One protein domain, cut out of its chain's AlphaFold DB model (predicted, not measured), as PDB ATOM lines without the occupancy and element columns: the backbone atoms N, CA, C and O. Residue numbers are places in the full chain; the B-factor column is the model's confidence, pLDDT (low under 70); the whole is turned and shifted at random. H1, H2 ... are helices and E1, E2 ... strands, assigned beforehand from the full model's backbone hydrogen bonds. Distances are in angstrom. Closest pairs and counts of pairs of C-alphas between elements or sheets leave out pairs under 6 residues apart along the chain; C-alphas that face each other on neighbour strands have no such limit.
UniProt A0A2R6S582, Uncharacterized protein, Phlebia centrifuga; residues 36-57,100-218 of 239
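Overview. This is residues 36 to 57 and 100 to 218 of the 239 residues of an uncharacterized protein of Phlebia centrifuga (UniProt A0A2R6S582). A small, twisted wall of three parallel strands, E1, E4 and E5, has a two-strand ribbon, E2 and E3, turned off at an angle from one end, and H2 packs on both E5 and E3. H1 grazes the wall with one end, and the far part of H3 with the tail after it, residues 205 to 218, sticks out as a free arm. The printed part has 141 residues with five named strands and three named helices, in the order E1, E2, E3, H1, E4, H2, E5, H3; the larger sheet runs E1, E4, E5, parallel, and E2 with E3 is antiparallel. The class is mixed, helices and strands, with under half of the residues in named elements. The whole is compact, with a radius of gyration of the C-alphas of 16.5 A and spans of 50 by 41 by 30 A.

Arrangement. E1, residues 41 to 47, is an edge strand and a parallel neighbour of the inner strand E4, residues 131 to 136, at 20 degrees; N 43 and O 132 are 2.8 A apart, within hydrogen-bond range. E1 runs on into E2, residues 50 to 54, at 57 degrees. E2 is antiparallel to E3, residues 107 to 111, with N 51 and O 110 at 2.8 A, within hydrogen-bond range. H1, residues 116 to 125, only grazes the sheet of E1 and E4 with its residues 122 to 125. E5, residues 188 to 193, is the other edge strand, parallel to E4 at 22 degrees, with N 191 and O 133 at 2.8 A. E4, H2, residues 162 to 172, and E5 form a strand-helix-strand unit, two parallel neighbour strands with a helix between them along the chain. The closest C-alphas of H2 and E5 are those of Leu 172 and Tyr 190, 5.6 A; those of H2 and E3 are Trp 107 and Leu 168, 6.7 A. H2 and E2 are near each other. H3, residues 197 to 212, only just grazes the sheet, with 5 pairs of C-alphas within 10 A. In H1 and H2 every O i to N i+4 pair is within hydrogen-bond range, in H3 10 of 12.

Along the chain. E1 begins at C-alpha 41, (25.765, -30.431, -63.158), and is 16.9 A long; E2 is 13.1 A and E3 13.4 A. H1 is 14.5 A, E4 16.7 A, H2 15.1 A and E5 16.2 A. H3, 20.8 A, ends at C-alpha 212, (32.864, -12.184, -45.523).

Size, cuts and confidence. The C-alphas of Ser 104 and Trp 218, the two farthest apart, are 51.6 A apart. Residues 58 to 99 are not printed, and C-alphas 57 and 100 are 16.4 A apart across the cut. The links E4 to H2 and H2 to E5 are long. Mean pLDDT of the printed part is 71.2; it is under 70 for 55 residues, among them 142 to 158 and 199 to 218.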
ATOM      1  N   PRO A  36      31.405 -29.308 -77.121       83.62
ATOM      2  CA  PRO A  36      30.359 -30.201 -76.642       83.62
ATOM      3  C   PRO A  36      29.967 -29.807 -75.217       83.62
ATOM      4  O   PRO A  36      30.827 -29.716 -74.349       83.62
ATOM      5  N   LEU A  37      28.675 -29.592 -74.976       83.25
ATOM      6  CA  LEU A  37      28.150 -29.387 -73.628       83.25
ATOM      7  C   LEU A  37      27.755 -30.744 -73.056       83.25
ATOM      8  O   LEU A  37      26.957 -31.460 -73.662       83.25
ATOM      9  N   SER A  38      28.332 -31.097 -71.908       80.38
ATOM     10  CA  SER A  38      28.133 -32.413 -71.295       80.38
ATOM     11  C   SER A  38      26.733 -32.606 -70.702       80.38
ATOM     12  O   SER A  38      26.302 -33.741 -70.528       80.38
ATOM     13  N   GLY A  39      26.025 -31.511 -70.392       81.00
ATOM     14  CA  GLY A  39      24.738 -31.566 -69.691       81.00
ATOM     15  C   GLY A  39      24.867 -32.084 -68.256       81.00
ATOM     16  O   GLY A  39      23.883 -32.521 -67.670       81.00
ATOM     17  N   ARG A  40      26.078 -32.073 -67.687       85.75
ATOM     18  CA  ARG A  40      26.325 -32.497 -66.308       85.75
ATOM     19  C   ARG A  40      26.342 -31.295 -65.382       85.75
ATOM     20  O   ARG A  40      26.868 -30.239 -65.732       85.75
ATOM     21  N   ILE A  41      25.791 -31.469 -64.188       88.00
ATOM     22  CA  ILE A  41      25.765 -30.431 -63.158       88.00
ATOM     23  C   ILE A  41      26.820 -30.766 -62.107       88.00
ATOM     24  O   ILE A  41      26.813 -31.854 -61.535       88.00
ATOM     25  N   ILE A  42      27.724 -29.819 -61.848       90.12
ATOM     26  CA  ILE A  42      28.773 -29.960 -60.835       90.12
ATOM     27  C   ILE A  42      28.457 -29.027 -59.666       90.12
ATOM     28  O   ILE A  42      28.514 -27.804 -59.792       90.12
ATOM     29  N   HIS A  43      28.154 -29.621 -58.518       87.88
ATOM     30  CA  HIS A  43      27.924 -28.942 -57.251       87.88
ATOM     31  C   HIS A  43      29.237 -28.873 -56.476       87.88
ATOM     32  O   HIS A  43      29.709 -29.880 -55.946       87.88
ATOM     33  N   VAL A  44      29.841 -27.688 -56.414       89.25
ATOM     34  CA  VAL A  44      31.055 -27.456 -55.620       89.25
ATOM     35  C   VAL A  44      30.650 -26.871 -54.273       89.25
ATOM     36  O   VAL A  44      30.173 -25.738 -54.198       89.25
ATOM     37  N   CYS A  45      30.819 -27.648 -53.209       82.75
ATOM     38  CA  CYS A  45      30.405 -27.280 -51.859       82.75
ATOM     39  C   CYS A  45      31.603 -27.302 -50.908       82.75
ATOM     40  O   CYS A  45      32.543 -28.070 -51.094       82.75
ATOM     41  N   HIS A  46      31.555 -26.482 -49.853       84.31
ATOM     42  CA  HIS A  46      32.586 -26.535 -48.812       84.31
ATOM     43  C   HIS A  46      32.578 -27.900 -48.115       84.31
ATOM     44  O   HIS A  46      33.601 -28.571 -48.081       84.31
ATOM     45  N   TYR A  47      31.408 -28.358 -47.664       84.81
ATOM     46  CA  TYR A  47      31.211 -29.717 -47.158       84.81
ATOM     47  C   TYR A  47      30.398 -30.550 -48.142       84.81
ATOM     48  O   TYR A  47      29.458 -30.039 -48.756       84.81
ATOM     49  N   LEU A  48      30.685 -31.848 -48.213       87.31
ATOM     50  CA  LEU A  48      29.750 -32.797 -48.803       87.31
ATOM     51  C   LEU A  48      28.413 -32.795 -48.028       87.31
ATOM     52  O   LEU A  48      28.400 -32.603 -46.803       87.31
ATOM     53  N   PRO A  49      27.283 -33.076 -48.707       85.31
ATOM     54  CA  PRO A  49      25.968 -33.218 -48.073       85.31
ATOM     55  C   PRO A  49      25.835 -34.509 -47.240       85.31
ATOM     56  O   PRO A  49      24.738 -34.873 -46.820       85.31
ATOM     57  N   VAL A  50      26.951 -35.191 -46.979       85.12
ATOM     58  CA  VAL A  50      27.054 -36.403 -46.171       85.12
ATOM     59  C   VAL A  50      28.124 -36.233 -45.099       85.12
ATOM     60  O   VAL A  50      29.131 -35.552 -45.296       85.12
ATOM     61  N   THR A  51      27.904 -36.853 -43.949       86.12
ATOM     62  CA  THR A  51      28.874 -36.989 -42.864       86.12
ATOM     63  C   THR A  51      29.439 -38.400 -42.870       86.12
ATOM     64  O   THR A  51      28.686 -39.365 -43.004       86.12
ATOM     65  N   CYS A  52      30.755 -38.517 -42.700       85.44
ATOM     66  CA  CYS A  52      31.463 -39.791 -42.763       85.44
ATOM     67  C   CYS A  52      31.933 -40.211 -41.363       85.44
ATOM     68  O   CYS A  52      32.622 -39.453 -40.677       85.44
ATOM     69  N   ALA A  53      31.603 -41.434 -40.952       84.81
ATOM     70  CA  ALA A  53      32.125 -42.045 -39.736       84.81
ATOM     71  C   ALA A  53      32.850 -43.356 -40.065       84.81
ATOM     72  O   ALA A  53      32.333 -44.205 -40.788       84.81
ATOM     73  N   LEU A  54      34.053 -43.523 -39.527       82.88
ATOM     74  CA  LEU A  54      34.900 -44.691 -39.706       82.88
ATOM     75  C   LEU A  54      34.872 -45.545 -38.443       82.88
ATOM     76  O   LEU A  54      35.430 -45.161 -37.418       82.88
ATOM     77  N   SER A  55      34.273 -46.730 -38.520       80.69
ATOM     78  CA  SER A  55      34.289 -47.672 -37.395       80.69
ATOM     79  C   SER A  55      35.702 -48.242 -37.207       80.69
ATOM     80  O   SER A  55      36.330 -48.618 -38.207       80.69
ATOM     81  N   PRO A  56      36.228 -48.368 -35.975       69.94
ATOM     82  CA  PRO A  56      37.505 -49.036 -35.752       69.94
ATOM     83  C   PRO A  56      37.432 -50.478 -36.264       69.94
ATOM     84  O   PRO A  56      36.406 -51.147 -36.133       69.94
ATOM     85  N   ALA A  57      38.511 -50.959 -36.883       59.00
ATOM     86  CA  ALA A  57      38.596 -52.349 -37.300       59.00
ATOM     87  C   ALA A  57      38.571 -53.236 -36.050       59.00
ATOM     88  O   ALA A  57      39.528 -53.259 -35.277       59.00
ATOM     89  N   SER A 100      22.439 -48.475 -43.140       43.56
ATOM     90  CA  SER A 100      23.598 -49.362 -43.146       43.56
ATOM     91  C   SER A 100      23.695 -49.998 -44.533       43.56
ATOM     92  O   SER A 100      23.061 -51.017 -44.814       43.56
ATOM     93  N   SER A 101      24.430 -49.360 -45.448       41.56
ATOM     94  CA  SER A 101      24.759 -49.959 -46.738       41.56
ATOM     95  C   SER A 101      25.545 -51.244 -46.480       41.56
ATOM     96  O   SER A 101      26.662 -51.205 -45.967       41.56
ATOM     97  N   SER A 102      24.944 -52.383 -46.817       40.22
ATOM     98  CA  SER A 102      25.460 -53.736 -46.611       40.22
ATOM     99  C   SER A 102      26.632 -54.080 -47.543       40.22
ATOM    100  O   SER A 102      26.577 -55.034 -48.319       40.22
ATOM    101  N   SER A 103      27.710 -53.312 -47.478       43.44
ATOM    102  CA  SER A 103      29.029 -53.735 -47.933       43.44
ATOM    103  C   SER A 103      29.930 -53.804 -46.713       43.44
ATOM    104  O   SER A 103      29.769 -53.023 -45.786       43.44
ATOM    105  N   SER A 104      30.880 -54.732 -46.708       54.66
ATOM    106  CA  SER A 104      31.893 -54.986 -45.669       54.66
ATOM    107  C   SER A 104      32.797 -53.791 -45.299       54.66
ATOM    108  O   SER A 104      33.862 -53.974 -44.715       54.66
ATOM    109  N   SER A 105      32.404 -52.578 -45.669       66.00
ATOM    110  CA  SER A 105      33.090 -51.322 -45.438       66.00
ATOM    111  C   SER A 105      32.758 -50.809 -44.039       66.00
ATOM    112  O   SER A 105      31.601 -50.722 -43.641       66.00
ATOM    113  N   ARG A 106      33.790 -50.429 -43.285       83.69
ATOM    114  CA  ARG A 106      33.671 -49.872 -41.923       83.69
ATOM    115  C   ARG A 106      33.069 -48.461 -41.888       83.69
ATOM    116  O   ARG A 106      32.846 -47.913 -40.804       83.69
ATOM    117  N   TRP A 107      32.861 -47.882 -43.068       84.94
ATOM    118  CA  TRP A 107      32.325 -46.553 -43.294       84.94
ATOM    119  C   TRP A 107      30.815 -46.523 -43.090       84.94
ATOM    120  O   TRP A 107      30.070 -47.278 -43.707       84.94
ATOM    121  N   GLN A 108      30.379 -45.610 -42.233       84.25
ATOM    122  CA  GLN A 108      28.985 -45.267 -42.013       84.25
ATOM    123  C   GLN A 108      28.762 -43.860 -42.564       84.25
ATOM    124  O   GLN A 108      29.491 -42.928 -42.208       84.25
ATOM    125  N   LEU A 109      27.776 -43.718 -43.446       85.38
ATOM    126  CA  LEU A 109      27.398 -42.446 -44.050       85.38
ATOM    127  C   LEU A 109      26.046 -42.002 -43.502       85.38
ATOM    128  O   LEU A 109      25.131 -42.812 -43.375       85.38
ATOM    129  N   ALA A 110      25.919 -40.711 -43.217       81.69
ATOM    130  CA  ALA A 110      24.652 -40.094 -42.844       81.69
ATOM    131  C   ALA A 110      24.469 -38.766 -43.579       81.69
ATOM    132  O   ALA A 110      25.442 -38.109 -43.949       81.69
ATOM    133  N   THR A 111      23.225 -38.362 -43.811       82.50
ATOM    134  CA  THR A 111      22.915 -37.097 -44.485       82.50
ATOM    135  C   THR A 111      23.183 -35.916 -43.555       82.50
ATOM    136  O   THR A 111      22.772 -35.910 -42.395       82.50
ATOM    137  N   ARG A 112      23.845 -34.871 -44.062       79.88
ATOM    138  CA  ARG A 112      24.101 -33.652 -43.287       79.88
ATOM    139  C   ARG A 112      22.814 -32.822 -43.166       79.88
ATOM    140  O   ARG A 112      22.252 -32.383 -44.169       79.88
ATOM    141  N   TYR A 113      22.370 -32.558 -41.936       71.19
ATOM    142  CA  TYR A 113      21.168 -31.757 -41.670       71.19
ATOM    143  C   TYR A 113      21.351 -30.271 -42.048       71.19
ATOM    144  O   TYR A 113      22.470 -29.755 -42.088       71.19
ATOM    145  N   GLY A 114      20.246 -29.571 -42.330       72.31
ATOM    146  CA  GLY A 114      20.219 -28.117 -42.569       72.31
ATOM    147  C   GLY A 114      20.166 -27.663 -44.033       72.31
ATOM    148  O   GLY A 114      20.102 -26.466 -44.283       72.31
ATOM    149  N   HIS A 115      20.145 -28.589 -44.999       70.50
ATOM    150  CA  HIS A 115      20.191 -28.264 -46.435       70.50
ATOM    151  C   HIS A 115      19.007 -28.826 -47.245       70.50
ATOM    152  O   HIS A 115      19.128 -29.047 -48.448       70.50
ATOM    153  N   SER A 116      17.849 -29.052 -46.618       76.00
ATOM    154  CA  SER A 116      16.697 -29.726 -47.250       76.00
ATOM    155  C   SER A 116      16.212 -29.055 -48.540       76.00
ATOM    156  O   SER A 116      15.963 -29.744 -49.524       76.00
ATOM    157  N   ALA A 117      16.142 -27.720 -48.579       79.56
ATOM    158  CA  ALA A 117      15.730 -26.988 -49.779       79.56
ATOM    159  C   ALA A 117      16.696 -27.219 -50.952       79.56
ATOM    160  O   ALA A 117      16.268 -27.519 -52.065       79.56
ATOM    161  N   MET A 118      18.003 -27.157 -50.688       79.56
ATOM    162  CA  MET A 118      19.041 -27.437 -51.679       79.56
ATOM    163  C   MET A 118      18.929 -28.880 -52.180       79.56
ATOM    164  O   MET A 118      18.827 -29.092 -53.385       79.56
ATOM    165  N   VAL A 119      18.868 -29.853 -51.263       75.38
ATOM    166  CA  VAL A 119      18.744 -31.285 -51.588       75.38
ATOM    167  C   VAL A 119      17.495 -31.557 -52.431       75.38
ATOM    168  O   VAL A 119      17.584 -32.262 -53.428       75.38
ATOM    169  N   SER A 120      16.357 -30.930 -52.118       78.69
ATOM    170  CA  SER A 120      15.133 -31.068 -52.923       78.69
ATOM    171  C   SER A 120      15.267 -30.482 -54.335       78.69
ATOM    172  O   SER A 120      14.792 -31.083 -55.298       78.69
ATOM    173  N   GLY A 121      15.964 -29.350 -54.485       80.25
ATOM    174  CA  GLY A 121      16.252 -28.758 -55.792       80.25
ATOM    175  C   GLY A 121      17.161 -29.650 -56.639       80.25
ATOM    176  O   GLY A 121      16.876 -29.884 -57.809       80.25
ATOM    177  N   ILE A 122      18.208 -30.211 -56.036       81.12
ATOM    178  CA  ILE A 122      19.109 -31.182 -56.676       81.12
ATOM    179  C   ILE A 122      18.329 -32.424 -57.110       81.12
ATOM    180  O   ILE A 122      18.401 -32.819 -58.272       81.12
ATOM    181  N   SER A 123      17.537 -33.003 -56.206       79.31
ATOM    182  CA  SER A 123      16.728 -34.194 -56.481       79.31
ATOM    183  C   SER A 123      15.774 -33.953 -57.661       79.31
ATOM    184  O   SER A 123      15.694 -34.782 -58.564       79.31
ATOM    185  N   SER A 124      15.181 -32.753 -57.772       82.75
ATOM    186  CA  SER A 124      14.316 -32.384 -58.909       82.75
ATOM    187  C   SER A 124      15.013 -32.366 -60.281       82.75
ATOM    188  O   SER A 124      14.347 -32.474 -61.308       82.75
ATOM    189  N   LEU A 125      16.344 -32.242 -60.320       81.19
ATOM    190  CA  LEU A 125      17.136 -32.220 -61.557       81.19
ATOM    191  C   LEU A 125      17.704 -33.596 -61.927       81.19
ATOM    192  O   LEU A 125      18.186 -33.779 -63.047       81.19
ATOM    193  N   SER A 126      17.622 -34.571 -61.016       80.75
ATOM    194  CA  SER A 126      18.224 -35.899 -61.179       80.75
ATOM    195  C   SER A 126      17.625 -36.698 -62.344       80.75
ATOM    196  O   SER A 126      18.311 -37.508 -62.959       80.75
ATOM    197  N   GLU A 127      16.387 -36.414 -62.747       79.25
ATOM    198  CA  GLU A 127      15.752 -37.080 -63.890       79.25
ATOM    199  C   GLU A 127      16.400 -36.709 -65.236       79.25
ATOM    200  O   GLU A 127      16.442 -37.518 -66.161       79.25
ATOM    201  N   THR A 128      16.936 -35.492 -65.354       80.50
ATOM    202  CA  THR A 128      17.368 -34.929 -66.645       80.50
ATOM    203  C   THR A 128      18.877 -34.781 -66.773       80.50
ATOM    204  O   THR A 128      19.387 -34.819 -67.892       80.50
ATOM    205  N   HIS A 129      19.588 -34.604 -65.659       83.25
ATOM    206  CA  HIS A 129      21.018 -34.320 -65.652       83.25
ATOM    207  C   HIS A 129      21.754 -35.292 -64.729       83.25
ATOM    208  O   HIS A 129      21.303 -35.589 -63.622       83.25
ATOM    209  N   GLU A 130      22.927 -35.746 -65.166       85.75
ATOM    210  CA  GLU A 130      23.896 -36.385 -64.275       85.75
ATOM    211  C   GLU A 130      24.495 -35.320 -63.351       85.75
ATOM    212  O   GLU A 130      24.841 -34.215 -63.790       85.75
ATOM    213  N   GLN A 131      24.612 -35.648 -62.066       87.50
ATOM    214  CA  GLN A 131      25.019 -34.697 -61.037       87.50
ATOM    215  C   GLN A 131      26.243 -35.187 -60.271       87.50
ATOM    216  O   GLN A 131      26.349 -36.361 -59.908       87.50
ATOM    217  N   LEU A 132      27.160 -34.260 -59.999       89.12
ATOM    218  CA  LEU A 132      28.420 -34.516 -59.313       89.12
ATOM    219  C   LEU A 132      28.589 -33.552 -58.139       89.12
ATOM    220  O   LEU A 132      28.633 -32.343 -58.346       89.12
ATOM    221  N   PHE A 133      28.743 -34.075 -56.926       88.44
ATOM    222  CA  PHE A 133      29.177 -33.299 -55.767       88.44
ATOM    223  C   PHE A 133      30.685 -33.359 -55.628       88.44
ATOM    224  O   PHE A 133      31.265 -34.440 -55.611       88.44
ATOM    225  N   VAL A 134      31.306 -32.199 -55.455       90.56
ATOM    226  CA  VAL A 134      32.716 -32.076 -55.097       90.56
ATOM    227  C   VAL A 134      32.796 -31.228 -53.838       90.56
ATOM    228  O   VAL A 134      32.355 -30.078 -53.831       90.56
ATOM    229  N   GLY A 135      33.342 -31.786 -52.763       88.00
ATOM    230  CA  GLY A 135      33.457 -31.058 -51.504       88.00
ATOM    231  C   GLY A 135      34.303 -31.776 -50.469       88.00
ATOM    232  O   GLY A 135      34.634 -32.952 -50.620       88.00
ATOM    233  N   TRP A 136      34.664 -31.060 -49.405       88.12
ATOM    234  CA  TRP A 136      35.418 -31.648 -48.305       88.12
ATOM    235  C   TRP A 136      34.530 -32.616 -47.516       88.12
ATOM    236  O   TRP A 136      33.359 -32.338 -47.240       88.12
ATOM    237  N   THR A 137      35.088 -33.764 -47.134       83.50
ATOM    238  CA  THR A 137      34.392 -34.795 -46.341       83.50
ATOM    239  C   THR A 137      34.004 -34.307 -44.945       83.50
ATOM    240  O   THR A 137      33.101 -34.866 -44.318       83.50
ATOM    241  N   GLY A 138      34.636 -33.228 -44.483       82.31
ATOM    242  CA  GLY A 138      34.537 -32.769 -43.111       82.31
ATOM    243  C   GLY A 138      35.349 -33.653 -42.174       82.31
ATOM    244  O   GLY A 138      36.186 -34.453 -42.590       82.31
ATOM    245  N   ASP A 139      35.078 -33.503 -40.886       79.62
ATOM    246  CA  ASP A 139      35.733 -34.305 -39.867       79.62
ATOM    247  C   ASP A 139      35.240 -35.751 -39.910       79.62
ATOM    248  O   ASP A 139      34.034 -36.011 -39.929       79.62
ATOM    249  N   VAL A 140      36.183 -36.693 -39.908       80.56
ATOM    250  CA  VAL A 140      35.885 -38.124 -39.832       80.56
ATOM    251  C   VAL A 140      35.748 -38.523 -38.367       80.56
ATOM    252  O   VAL A 140      36.642 -38.273 -37.560       80.56
ATOM    253  N   TYR A 141      34.645 -39.180 -38.012       76.44
ATOM    254  CA  TYR A 141      34.383 -39.617 -36.635       76.44
ATOM    255  C   TYR A 141      34.620 -41.119 -36.462       76.44
ATOM    256  O   TYR A 141      34.235 -41.904 -37.318       76.44
ATOM    257  N   ALA A 142      35.195 -41.544 -35.334       65.50
ATOM    258  CA  ALA A 142      35.458 -42.956 -35.026       65.50
ATOM    259  C   ALA A 142      34.183 -43.789 -34.746       65.50
ATOM    260  O   ALA A 142      34.214 -45.017 -34.711       65.50
ATOM    261  N   SER A 143      33.052 -43.130 -34.488       62.31
ATOM    262  CA  SER A 143      31.732 -43.758 -34.385       62.31
ATOM    263  C   SER A 143      30.641 -42.694 -34.505       62.31
ATOM    264  O   SER A 143      30.836 -41.558 -34.073       62.31
ATOM    265  N   HIS A 144      29.469 -43.066 -35.020       54.09
ATOM    266  CA  HIS A 144      28.312 -42.168 -35.120       54.09
ATOM    267  C   HIS A 144      27.681 -41.825 -33.748       54.09
ATOM    268  O   HIS A 144      26.793 -40.983 -33.651       54.09
ATOM    269  N   ALA A 145      28.134 -42.455 -32.656       51.84
ATOM    270  CA  ALA A 145      27.528 -42.324 -31.328       51.84
ATOM    271  C   ALA A 145      27.783 -40.968 -30.635       51.84
ATOM    272  O   ALA A 145      27.262 -40.736 -29.542       51.84
ATOM    273  N   LYS A 146      28.600 -40.082 -31.221       44.56
ATOM    274  CA  LYS A 146      29.049 -38.829 -30.586       44.56
ATOM    275  C   LYS A 146      29.250 -37.666 -31.577       44.56
ATOM    276  O   LYS A 146      30.162 -36.872 -31.389       44.56
ATOM    277  N   ALA A 147      28.414 -37.528 -32.608       45.25
ATOM    278  CA  ALA A 147      28.472 -36.347 -33.487       45.25
ATOM    279  C   ALA A 147      28.091 -35.028 -32.764       45.25
ATOM    280  O   ALA A 147      28.548 -33.963 -33.164       45.25
ATOM    281  N   ASP A 148      27.331 -35.104 -31.661       44.81
ATOM    282  CA  ASP A 148      26.852 -33.936 -30.894       44.81
ATOM    283  C   ASP A 148      27.769 -33.508 -29.728       44.81
ATOM    284  O   ASP A 148      27.466 -32.552 -29.015       44.81
ATOM    285  N   GLN A 149      28.887 -34.204 -29.484       43.81
ATOM    286  CA  GLN A 149      29.844 -33.823 -28.438       43.81
ATOM    287  C   GLN A 149      31.229 -33.596 -29.043       43.81
ATOM    288  O   GLN A 149      31.992 -34.532 -29.264       43.81
ATOM    289  N   GLU A 150      31.550 -32.317 -29.230       46.06
ATOM    290  CA  GLU A 150      32.725 -31.697 -29.871       46.06
ATOM    291  C   GLU A 150      34.115 -32.134 -29.336       46.06
ATOM    292  O   GLU A 150      35.133 -31.567 -29.715       46.06
ATOM    293  N   SER A 151      34.210 -33.133 -28.449       42.75
ATOM    294  CA  SER A 151      35.448 -33.456 -27.716       42.75
ATOM    295  C   SER A 151      35.881 -34.925 -27.675       42.75
ATOM    296  O   SER A 151      36.983 -35.192 -27.200       42.75
ATOM    297  N   HIS A 152      35.118 -35.895 -28.194       41.88
ATOM    298  CA  HIS A 152      35.534 -37.305 -28.110       41.88
ATOM    299  C   HIS A 152      35.236 -38.096 -29.389       41.88
ATOM    300  O   HIS A 152      34.147 -38.635 -29.553       41.88
ATOM    301  N   GLY A 153      36.242 -38.222 -30.268       55.53
ATOM    302  CA  GLY A 153      36.233 -39.226 -31.345       55.53
ATOM    303  C   GLY A 153      36.579 -38.750 -32.758       55.53
ATOM    304  O   GLY A 153      36.294 -39.485 -33.700       55.53
ATOM    305  N   LYS A 154      37.171 -37.563 -32.939       63.91
ATOM    306  CA  LYS A 154      37.645 -37.106 -34.253       63.91
ATOM    307  C   LYS A 154      38.899 -37.876 -34.675       63.91
ATOM    308  O   LYS A 154      39.885 -37.929 -33.940       63.91
ATOM    309  N   VAL A 155      38.852 -38.469 -35.861       65.69
ATOM    310  CA  VAL A 155      40.007 -39.046 -36.544       65.69
ATOM    311  C   VAL A 155      40.596 -37.941 -37.410       65.69
ATOM    312  O   VAL A 155      39.941 -37.455 -38.326       65.69
ATOM    313  N   GLU A 156      41.819 -37.517 -37.095       60.72
ATOM    314  CA  GLU A 156      42.538 -36.530 -37.907       60.72
ATOM    315  C   GLU A 156      42.651 -37.038 -39.352       60.72
ATOM    316  O   GLU A 156      43.022 -38.198 -39.562       60.72
ATOM    317  N   ALA A 157      42.395 -36.189 -40.354       65.62
ATOM    318  CA  ALA A 157      42.395 -36.606 -41.761       65.62
ATOM    319  C   ALA A 157      43.728 -37.240 -42.218       65.62
ATOM    320  O   ALA A 157      43.742 -38.093 -43.108       65.62
ATOM    321  N   ASN A 158      44.848 -36.883 -41.576       66.75
ATOM    322  CA  ASN A 158      46.176 -37.465 -41.823       66.75
ATOM    323  C   ASN A 158      46.368 -38.879 -41.248       66.75
ATOM    324  O   ASN A 158      47.338 -39.548 -41.593       66.75
ATOM    325  N   LYS A 159      45.484 -39.327 -40.350       70.50
ATOM    326  CA  LYS A 159      45.503 -40.681 -39.775       70.50
ATOM    327  C   LYS A 159      44.592 -41.655 -40.516       70.50
ATOM    328  O   LYS A 159      44.659 -42.850 -40.244       70.50
ATOM    329  N   VAL A 160      43.761 -41.162 -41.433       76.38
ATOM    330  CA  VAL A 160      43.005 -42.006 -42.363       76.38
ATOM    331  C   VAL A 160      43.985 -42.523 -43.410       76.38
ATOM    332  O   VAL A 160      44.611 -41.721 -44.107       76.38
ATOM    333  N   SER A 161      44.158 -43.843 -43.485       79.44
ATOM    334  CA  SER A 161      45.080 -44.453 -44.442       79.44
ATOM    335  C   SER A 161      44.569 -44.288 -45.876       79.44
ATOM    336  O   SER A 161      43.373 -44.103 -46.098       79.44
ATOM    337  N   GLU A 162      45.460 -44.347 -46.865       81.94
ATOM    338  CA  GLU A 162      45.075 -44.223 -48.281       81.94
ATOM    339  C   GLU A 162      44.106 -45.333 -48.715       81.94
ATOM    340  O   GLU A 162      43.230 -45.114 -49.550       81.94
ATOM    341  N   GLU A 163      44.204 -46.513 -48.100       83.12
ATOM    342  CA  GLU A 163      43.261 -47.614 -48.301       83.12
ATOM    343  C   GLU A 163      41.864 -47.235 -47.804       83.12
ATOM    344  O   GLU A 163      40.890 -47.396 -48.534       83.12
ATOM    345  N   ASP A 164      41.767 -46.640 -46.614       82.19
ATOM    346  CA  ASP A 164      40.493 -46.195 -46.050       82.19
ATOM    347  C   ASP A 164      39.880 -45.039 -46.854       82.19
ATOM    348  O   ASP A 164      38.656 -44.964 -46.987       82.19
ATOM    349  N   ARG A 165      40.713 -44.152 -47.418       85.69
ATOM    350  CA  ARG A 165      40.263 -43.072 -48.316       85.69
ATOM    351  C   ARG A 165      39.657 -43.631 -49.594       85.69
ATOM    352  O   ARG A 165      38.571 -43.211 -49.989       85.69
ATOM    353  N   LYS A 166      40.330 -44.609 -50.200       86.38
ATOM    354  CA  LYS A 166      39.835 -45.301 -51.388       86.38
ATOM    355  C   LYS A 166      38.552 -46.077 -51.098       86.38
ATOM    356  O   LYS A 166      37.610 -46.013 -51.880       86.38
ATOM    357  N   ASP A 167      38.481 -46.743 -49.948       86.56
ATOM    358  CA  ASP A 167      37.261 -47.419 -49.513       86.56
ATOM    359  C   ASP A 167      36.104 -46.424 -49.350       86.56
ATOM    360  O   ASP A 167      34.969 -46.741 -49.707       86.56
ATOM    361  N   LEU A 168      36.369 -45.208 -48.851       85.38
ATOM    362  CA  LEU A 168      35.351 -44.160 -48.764       85.38
ATOM    363  C   LEU A 168      34.892 -43.705 -50.151       85.38
ATOM    364  O   LEU A 168      33.693 -43.551 -50.361       85.38
ATOM    365  N   GLU A 169      35.812 -43.507 -51.095       88.75
ATOM    366  CA  GLU A 169      35.482 -43.169 -52.485       88.75
ATOM    367  C   GLU A 169      34.606 -44.246 -53.134       88.75
ATOM    368  O   GLU A 169      33.594 -43.922 -53.753       88.75
ATOM    369  N   ASP A 170      34.922 -45.525 -52.924       86.50
ATOM    370  CA  ASP A 170      34.136 -46.644 -53.449       86.50
ATOM    371  C   ASP A 170      32.737 -46.733 -52.816       86.50
ATOM    372  O   ASP A 170      31.771 -47.122 -53.486       86.50
ATOM    373  N   VAL A 171      32.610 -46.386 -51.530       87.06
ATOM    374  CA  VAL A 171      31.317 -46.317 -50.832       87.06
ATOM    375  C   VAL A 171      30.512 -45.116 -51.331       87.06
ATOM    376  O   VAL A 171      29.352 -45.282 -51.698       87.06
ATOM    377  N   LEU A 172      31.120 -43.933 -51.423       86.62
ATOM    378  CA  LEU A 172      30.490 -42.707 -51.923       86.62
ATOM    379  C   LEU A 172      30.064 -42.824 -53.387       86.62
ATOM    380  O   LEU A 172      28.988 -42.361 -53.754       86.62
ATOM    381  N   ALA A 173      30.854 -43.510 -54.211       85.00
ATOM    382  CA  ALA A 173      30.503 -43.793 -55.593       85.00
ATOM    383  C   ALA A 173      29.275 -44.699 -55.709       85.00
ATOM    384  O   ALA A 173      28.666 -44.732 -56.769       85.00
ATOM    385  N   LYS A 174      28.907 -45.463 -54.674       83.12
ATOM    386  CA  LYS A 174      27.708 -46.324 -54.633       83.12
ATOM    387  C   LYS A 174      26.577 -45.726 -53.804       83.12
ATOM    388  O   LYS A 174      25.453 -46.210 -53.909       83.12
ATOM    389  N   TYR A 175      26.883 -44.718 -52.998       80.69
ATOM    390  CA  TYR A 175      25.932 -44.052 -52.137       80.69
ATOM    391  C   TYR A 175      24.926 -43.272 -52.972       80.69
ATOM    392  O   TYR A 175      25.288 -42.540 -53.891       80.69
ATOM    393  N   ASP A 176      23.658 -43.447 -52.635       73.06
ATOM    394  CA  ASP A 176      22.554 -42.778 -53.292       73.06
ATOM    395  C   ASP A 176      21.643 -42.200 -52.208       73.06
ATOM    396  O   ASP A 176      21.074 -42.945 -51.407       73.06
ATOM    397  N   LEU A 177      21.565 -40.867 -52.150       65.38
ATOM    398  CA  LEU A 177      20.671 -40.155 -51.230       65.38
ATOM    399  C   LEU A 177      19.203 -40.347 -51.631       65.38
ATOM    400  O   LEU A 177      18.324 -40.254 -50.779       65.38
ATOM    401  N   ASP A 178      18.941 -40.632 -52.908       58.75
ATOM    402  CA  ASP A 178      17.610 -40.639 -53.502       58.75
ATOM    403  C   ASP A 178      16.989 -42.050 -53.556       58.75
ATOM    404  O   ASP A 178      15.988 -42.246 -54.237       58.75
ATOM    405  N   GLN A 179      17.486 -43.038 -52.790       53.22
ATOM    406  CA  GLN A 179      16.912 -44.403 -52.740       53.22
ATOM    407  C   GLN A 179      15.413 -44.457 -52.365       53.22
ATOM    408  O   GLN A 179      14.773 -45.497 -52.524       53.22
ATOM    409  N   GLN A 180      14.828 -43.353 -51.890       44.47
ATOM    410  CA  GLN A 180      13.386 -43.216 -51.668       44.47
ATOM    411  C   GLN A 180      12.581 -42.850 -52.933       44.47
ATOM    412  O   GLN A 180      11.366 -43.044 -52.947       44.47
ATOM    413  N   GLN A 181      13.213 -42.369 -54.007       47.22
ATOM    414  CA  GLN A 181      12.565 -42.072 -55.285       47.22
ATOM    415  C   GLN A 181      12.936 -43.129 -56.324       47.22
ATOM    416  O   GLN A 181      13.869 -42.996 -57.115       47.22
ATOM    417  N   GLN A 182      12.153 -44.205 -56.320       43.53
ATOM    418  CA  GLN A 182      12.170 -45.291 -57.293       43.53
ATOM    419  C   GLN A 182      11.802 -44.754 -58.696       43.53
ATOM    420  O   GLN A 182      10.673 -44.901 -59.152       43.53
ATOM    421  N   GLY A 183      12.729 -44.060 -59.359       47.16
ATOM    422  CA  GLY A 183      12.467 -43.410 -60.647       47.16
ATOM    423  C   GLY A 183      13.590 -42.544 -61.220       47.16
ATOM    424  O   GLY A 183      13.553 -42.265 -62.416       47.16
ATOM    425  N   SER A 184      14.598 -42.145 -60.436       54.91
ATOM    426  CA  SER A 184      15.697 -41.348 -60.989       54.91
ATOM    427  C   SER A 184      16.689 -42.223 -61.759       54.91
ATOM    428  O   SER A 184      17.335 -43.109 -61.203       54.91
ATOM    429  N   ALA A 185      16.773 -42.009 -63.073       57.94
ATOM    430  CA  ALA A 185      17.652 -42.774 -63.955       57.94
ATOM    431  C   ALA A 185      19.122 -42.328 -63.871       57.94
ATOM    432  O   ALA A 185      20.008 -43.114 -64.215       57.94
ATOM    433  N   ASN A 186      19.393 -41.094 -63.419       69.62
ATOM    434  CA  ASN A 186      20.754 -40.565 -63.346       69.62
ATOM    435  C   ASN A 186      21.246 -40.534 -61.906       69.62
ATOM    436  O   ASN A 186      20.639 -39.959 -61.009       69.62
ATOM    437  N   LYS A 187      22.405 -41.152 -61.713       72.56
ATOM    438  CA  LYS A 187      23.029 -41.313 -60.412       72.56
ATOM    439  C   LYS A 187      23.789 -40.054 -60.008       72.56
ATOM    440  O   LYS A 187      24.661 -39.593 -60.745       72.56
ATOM    441  N   THR A 188      23.521 -39.558 -58.804       82.50
ATOM    442  CA  THR A 188      24.351 -38.524 -58.177       82.50
ATOM    443  C   THR A 188      25.647 -39.147 -57.665       82.50
ATOM    444  O   THR A 188      25.620 -40.116 -56.908       82.50
ATOM    445  N   THR A 189      26.790 -38.598 -58.073       87.94
ATOM    446  CA  THR A 189      28.113 -39.073 -57.643       87.94
ATOM    447  C   THR A 189      28.730 -38.099 -56.643       87.94
ATOM    448  O   THR A 189      28.669 -36.888 -56.843       87.94
ATOM    449  N   TYR A 190      29.362 -38.612 -55.586       88.69
ATOM    450  CA  TYR A 190      30.043 -37.803 -54.570       88.69
ATOM    451  C   TYR A 190      31.555 -38.000 -54.660       88.69
ATOM    452  O   TYR A 190      32.047 -39.119 -54.542       88.69
ATOM    453  N   VAL A 191      32.289 -36.905 -54.850       90.19
ATOM    454  CA  VAL A 191      33.750 -36.883 -54.926       90.19
ATOM    455  C   VAL A 191      34.297 -36.194 -53.677       90.19
ATOM    456  O   VAL A 191      34.125 -34.975 -53.523       90.19
ATOM    457  N   PRO A 192      34.940 -36.947 -52.770       89.75
ATOM    458  CA  PRO A 192      35.550 -36.375 -51.585       89.75
ATOM    459  C   PRO A 192      36.817 -35.601 -51.945       89.75
ATOM    460  O   PRO A 192      37.677 -36.067 -52.687       89.75
ATOM    461  N   VAL A 193      36.954 -34.414 -51.366       88.69
ATOM    462  CA  VAL A 193      38.213 -33.672 -51.337       88.69
ATOM    463  C   VAL A 193      38.838 -33.893 -49.969       88.69
ATOM    464  O   VAL A 193      38.186 -33.655 -48.956       88.69
ATOM    465  N   TRP A 194      40.093 -34.335 -49.923       82.81
ATOM    466  CA  TRP A 194      40.837 -34.515 -48.677       82.81
ATOM    467  C   TRP A 194      41.701 -33.285 -48.412       82.81
ATOM    468  O   TRP A 194      42.551 -32.920 -49.222       82.81
ATOM    469  N   LEU A 195      41.474 -32.639 -47.272       80.38
ATOM    470  CA  LEU A 195      42.232 -31.476 -46.818       80.38
ATOM    471  C   LEU A 195      42.719 -31.727 -45.396       80.38
ATOM    472  O   LEU A 195      42.040 -32.391 -44.615       80.38
ATOM    473  N   ASP A 196      43.887 -31.178 -45.068       77.44
ATOM    474  CA  ASP A 196      44.367 -31.153 -43.690       77.44
ATOM    475  C   ASP A 196      43.403 -30.338 -42.822       77.44
ATOM    476  O   ASP A 196      42.996 -29.236 -43.206       77.44
ATOM    477  N   ASP A 197      43.073 -30.857 -41.640       70.50
ATOM    478  CA  ASP A 197      42.102 -30.246 -40.737       70.50
ATOM    479  C   ASP A 197      42.432 -28.769 -40.461       70.50
ATOM    480  O   ASP A 197      41.531 -27.933 -40.443       70.50
ATOM    481  N   LYS A 198      43.710 -28.393 -40.306       70.69
ATOM    482  CA  LYS A 198      44.079 -26.992 -40.040       70.69
ATOM    483  C   LYS A 198      43.834 -26.094 -41.247       70.69
ATOM    484  O   LYS A 198      43.436 -24.944 -41.073       70.69
ATOM    485  N   GLN A 199      44.061 -26.604 -42.456       69.94
ATOM    486  CA  GLN A 199      43.815 -25.866 -43.697       69.94
ATOM    487  C   GLN A 199      42.312 -25.719 -43.962       69.94
ATOM    488  O   GLN A 199      41.846 -24.626 -44.281       69.94
ATOM    489  N   ALA A 200      41.544 -26.792 -43.759       68.44
ATOM    490  CA  ALA A 200      40.101 -26.804 -43.974       68.44
ATOM    491  C   ALA A 200      39.358 -25.849 -43.021       68.44
ATOM    492  O   ALA A 200      38.555 -25.026 -43.469       68.44
ATOM    493  N   HIS A 201      39.677 -25.895 -41.722       63.94
ATOM    494  CA  HIS A 201      39.087 -24.987 -40.731       63.94
ATOM    495  C   HIS A 201      39.623 -23.559 -40.887       63.94
ATOM    496  O   HIS A 201      38.857 -22.602 -40.827       63.94
ATOM    497  N   GLY A 202      40.922 -23.390 -41.163       59.41
ATOM    498  CA  GLY A 202      41.541 -22.073 -41.332       59.41
ATOM    499  C   GLY A 202      40.965 -21.264 -42.498       59.41
ATOM    500  O   GLY A 202      40.767 -20.057 -42.365       59.41
ATOM    501  N   HIS A 203      40.644 -21.905 -43.627       59.06
ATOM    502  CA  HIS A 203      40.014 -21.218 -44.758       59.06
ATOM    503  C   HIS A 203      38.532 -20.909 -44.529       59.06
ATOM    504  O   HIS A 203      38.094 -19.795 -44.820       59.06
ATOM    505  N   TYR A 204      37.754 -21.837 -43.973       56.97
ATOM    506  CA  TYR A 204      36.320 -21.603 -43.804       56.97
ATOM    507  C   TYR A 204      35.985 -20.752 -42.575       56.97
ATOM    508  O   TYR A 204      35.282 -19.750 -42.702       56.97
ATOM    509  N   ASP A 205      36.519 -21.091 -41.400       57.62
ATOM    510  CA  ASP A 205      36.245 -20.335 -40.173       57.62
ATOM    511  C   ASP A 205      37.050 -19.029 -40.119       57.62
ATOM    512  O   ASP A 205      36.547 -18.008 -39.652       57.62
ATOM    513  N   GLY A 206      38.278 -19.031 -40.647       53.91
ATOM    514  CA  GLY A 206      39.170 -17.871 -40.609       53.91
ATOM    515  C   GLY A 206      38.932 -16.841 -41.715       53.91
ATOM    516  O   GLY A 206      38.931 -15.650 -41.431       53.91
ATOM    517  N   TYR A 207      38.730 -17.248 -42.970       53.81
ATOM    518  CA  TYR A 207      38.526 -16.300 -44.078       53.81
ATOM    519  C   TYR A 207      37.034 -16.116 -44.386       53.81
ATOM    520  O   TYR A 207      36.532 -14.996 -44.354       53.81
ATOM    521  N   CYS A 208      36.283 -17.197 -44.586       54.84
ATOM    522  CA  CYS A 208      34.885 -17.109 -45.025       54.84
ATOM    523  C   CYS A 208      33.943 -16.574 -43.920       54.84
ATOM    524  O   CYS A 208      33.174 -15.631 -44.130       54.84
ATOM    525  N   LYS A 209      34.049 -17.093 -42.689       55.94
ATOM    526  CA  LYS A 209      33.245 -16.593 -41.560       55.94
ATOM    527  C   LYS A 209      33.751 -15.261 -41.007       55.94
ATOM    528  O   LYS A 209      32.949 -14.356 -40.801       55.94
ATOM    529  N   GLN A 210      35.057 -15.097 -40.793       49.09
ATOM    530  CA  GLN A 210      35.569 -13.862 -40.184       49.09
ATOM    531  C   GLN A 210      35.581 -12.666 -41.151       49.09
ATOM    532  O   GLN A 210      35.369 -11.543 -40.708       49.09
ATOM    533  N   SER A 211      35.852 -12.860 -42.448       49.38
ATOM    534  CA  SER A 211      36.052 -11.730 -43.372       49.38
ATOM    535  C   SER A 211      34.854 -11.435 -44.281       49.38
ATOM    536  O   SER A 211      34.580 -10.265 -44.524       49.38
ATOM    537  N   GLU A 212      34.060 -12.431 -44.694       45.72
ATOM    538  CA  GLU A 212      32.864 -12.184 -45.523       45.72
ATOM    539  C   GLU A 212      31.582 -12.042 -44.688       45.72
ATOM    540  O   GLU A 212      30.761 -11.164 -44.960       45.72
ATOM    541  N   SER A 213      31.428 -12.813 -43.602       45.34
ATOM    542  CA  SER A 213      30.216 -12.717 -42.762       45.34
ATOM    543  C   SER A 213      30.179 -11.468 -41.871       45.34
ATOM    544  O   SER A 213      29.106 -11.102 -41.402       45.34
ATOM    545  N   LEU A 214      31.309 -10.781 -41.659       40.72
ATOM    546  CA  LEU A 214      31.352  -9.471 -40.988       40.72
ATOM    547  C   LEU A 214      31.103  -8.295 -41.949       40.72
ATOM    548  O   LEU A 214      30.641  -7.246 -41.507       40.72
ATOM    549  N   VAL A 215      31.360  -8.459 -43.252       42.22
ATOM    550  CA  VAL A 215      31.193  -7.390 -44.258       42.22
ATOM    551  C   VAL A 215      29.775  -7.365 -44.847       42.22
ATOM    552  O   VAL A 215      29.294  -6.307 -45.246       42.22
ATOM    553  N   LEU A 216      29.066  -8.496 -44.867       48.03
ATOM    554  CA  LEU A 216      27.724  -8.584 -45.457       48.03
ATOM    555  C   LEU A 216      26.557  -8.054 -44.593       48.03
ATOM    556  O   LEU A 216      25.557  -7.652 -45.189       48.03
ATOM    557  N   PRO A 217      26.626  -7.980 -43.247       44.34
ATOM    558  CA  PRO A 217      25.531  -7.390 -42.476       44.34
ATOM    559  C   PRO A 217      25.597  -5.859 -42.355       44.34
ATOM    560  O   PRO A 217      24.557  -5.243 -42.135       44.34
ATOM    561  N   TRP A 218      26.771  -5.224 -42.495       41.28
ATOM    562  CA  TRP A 218      26.920  -3.781 -42.251       41.28
ATOM    563  C   TRP A 218      28.041  -3.126 -43.076       41.28
ATOM    564  O   TRP A 218      29.207  -3.150 -42.695       41.28
TER     565      TRP A 218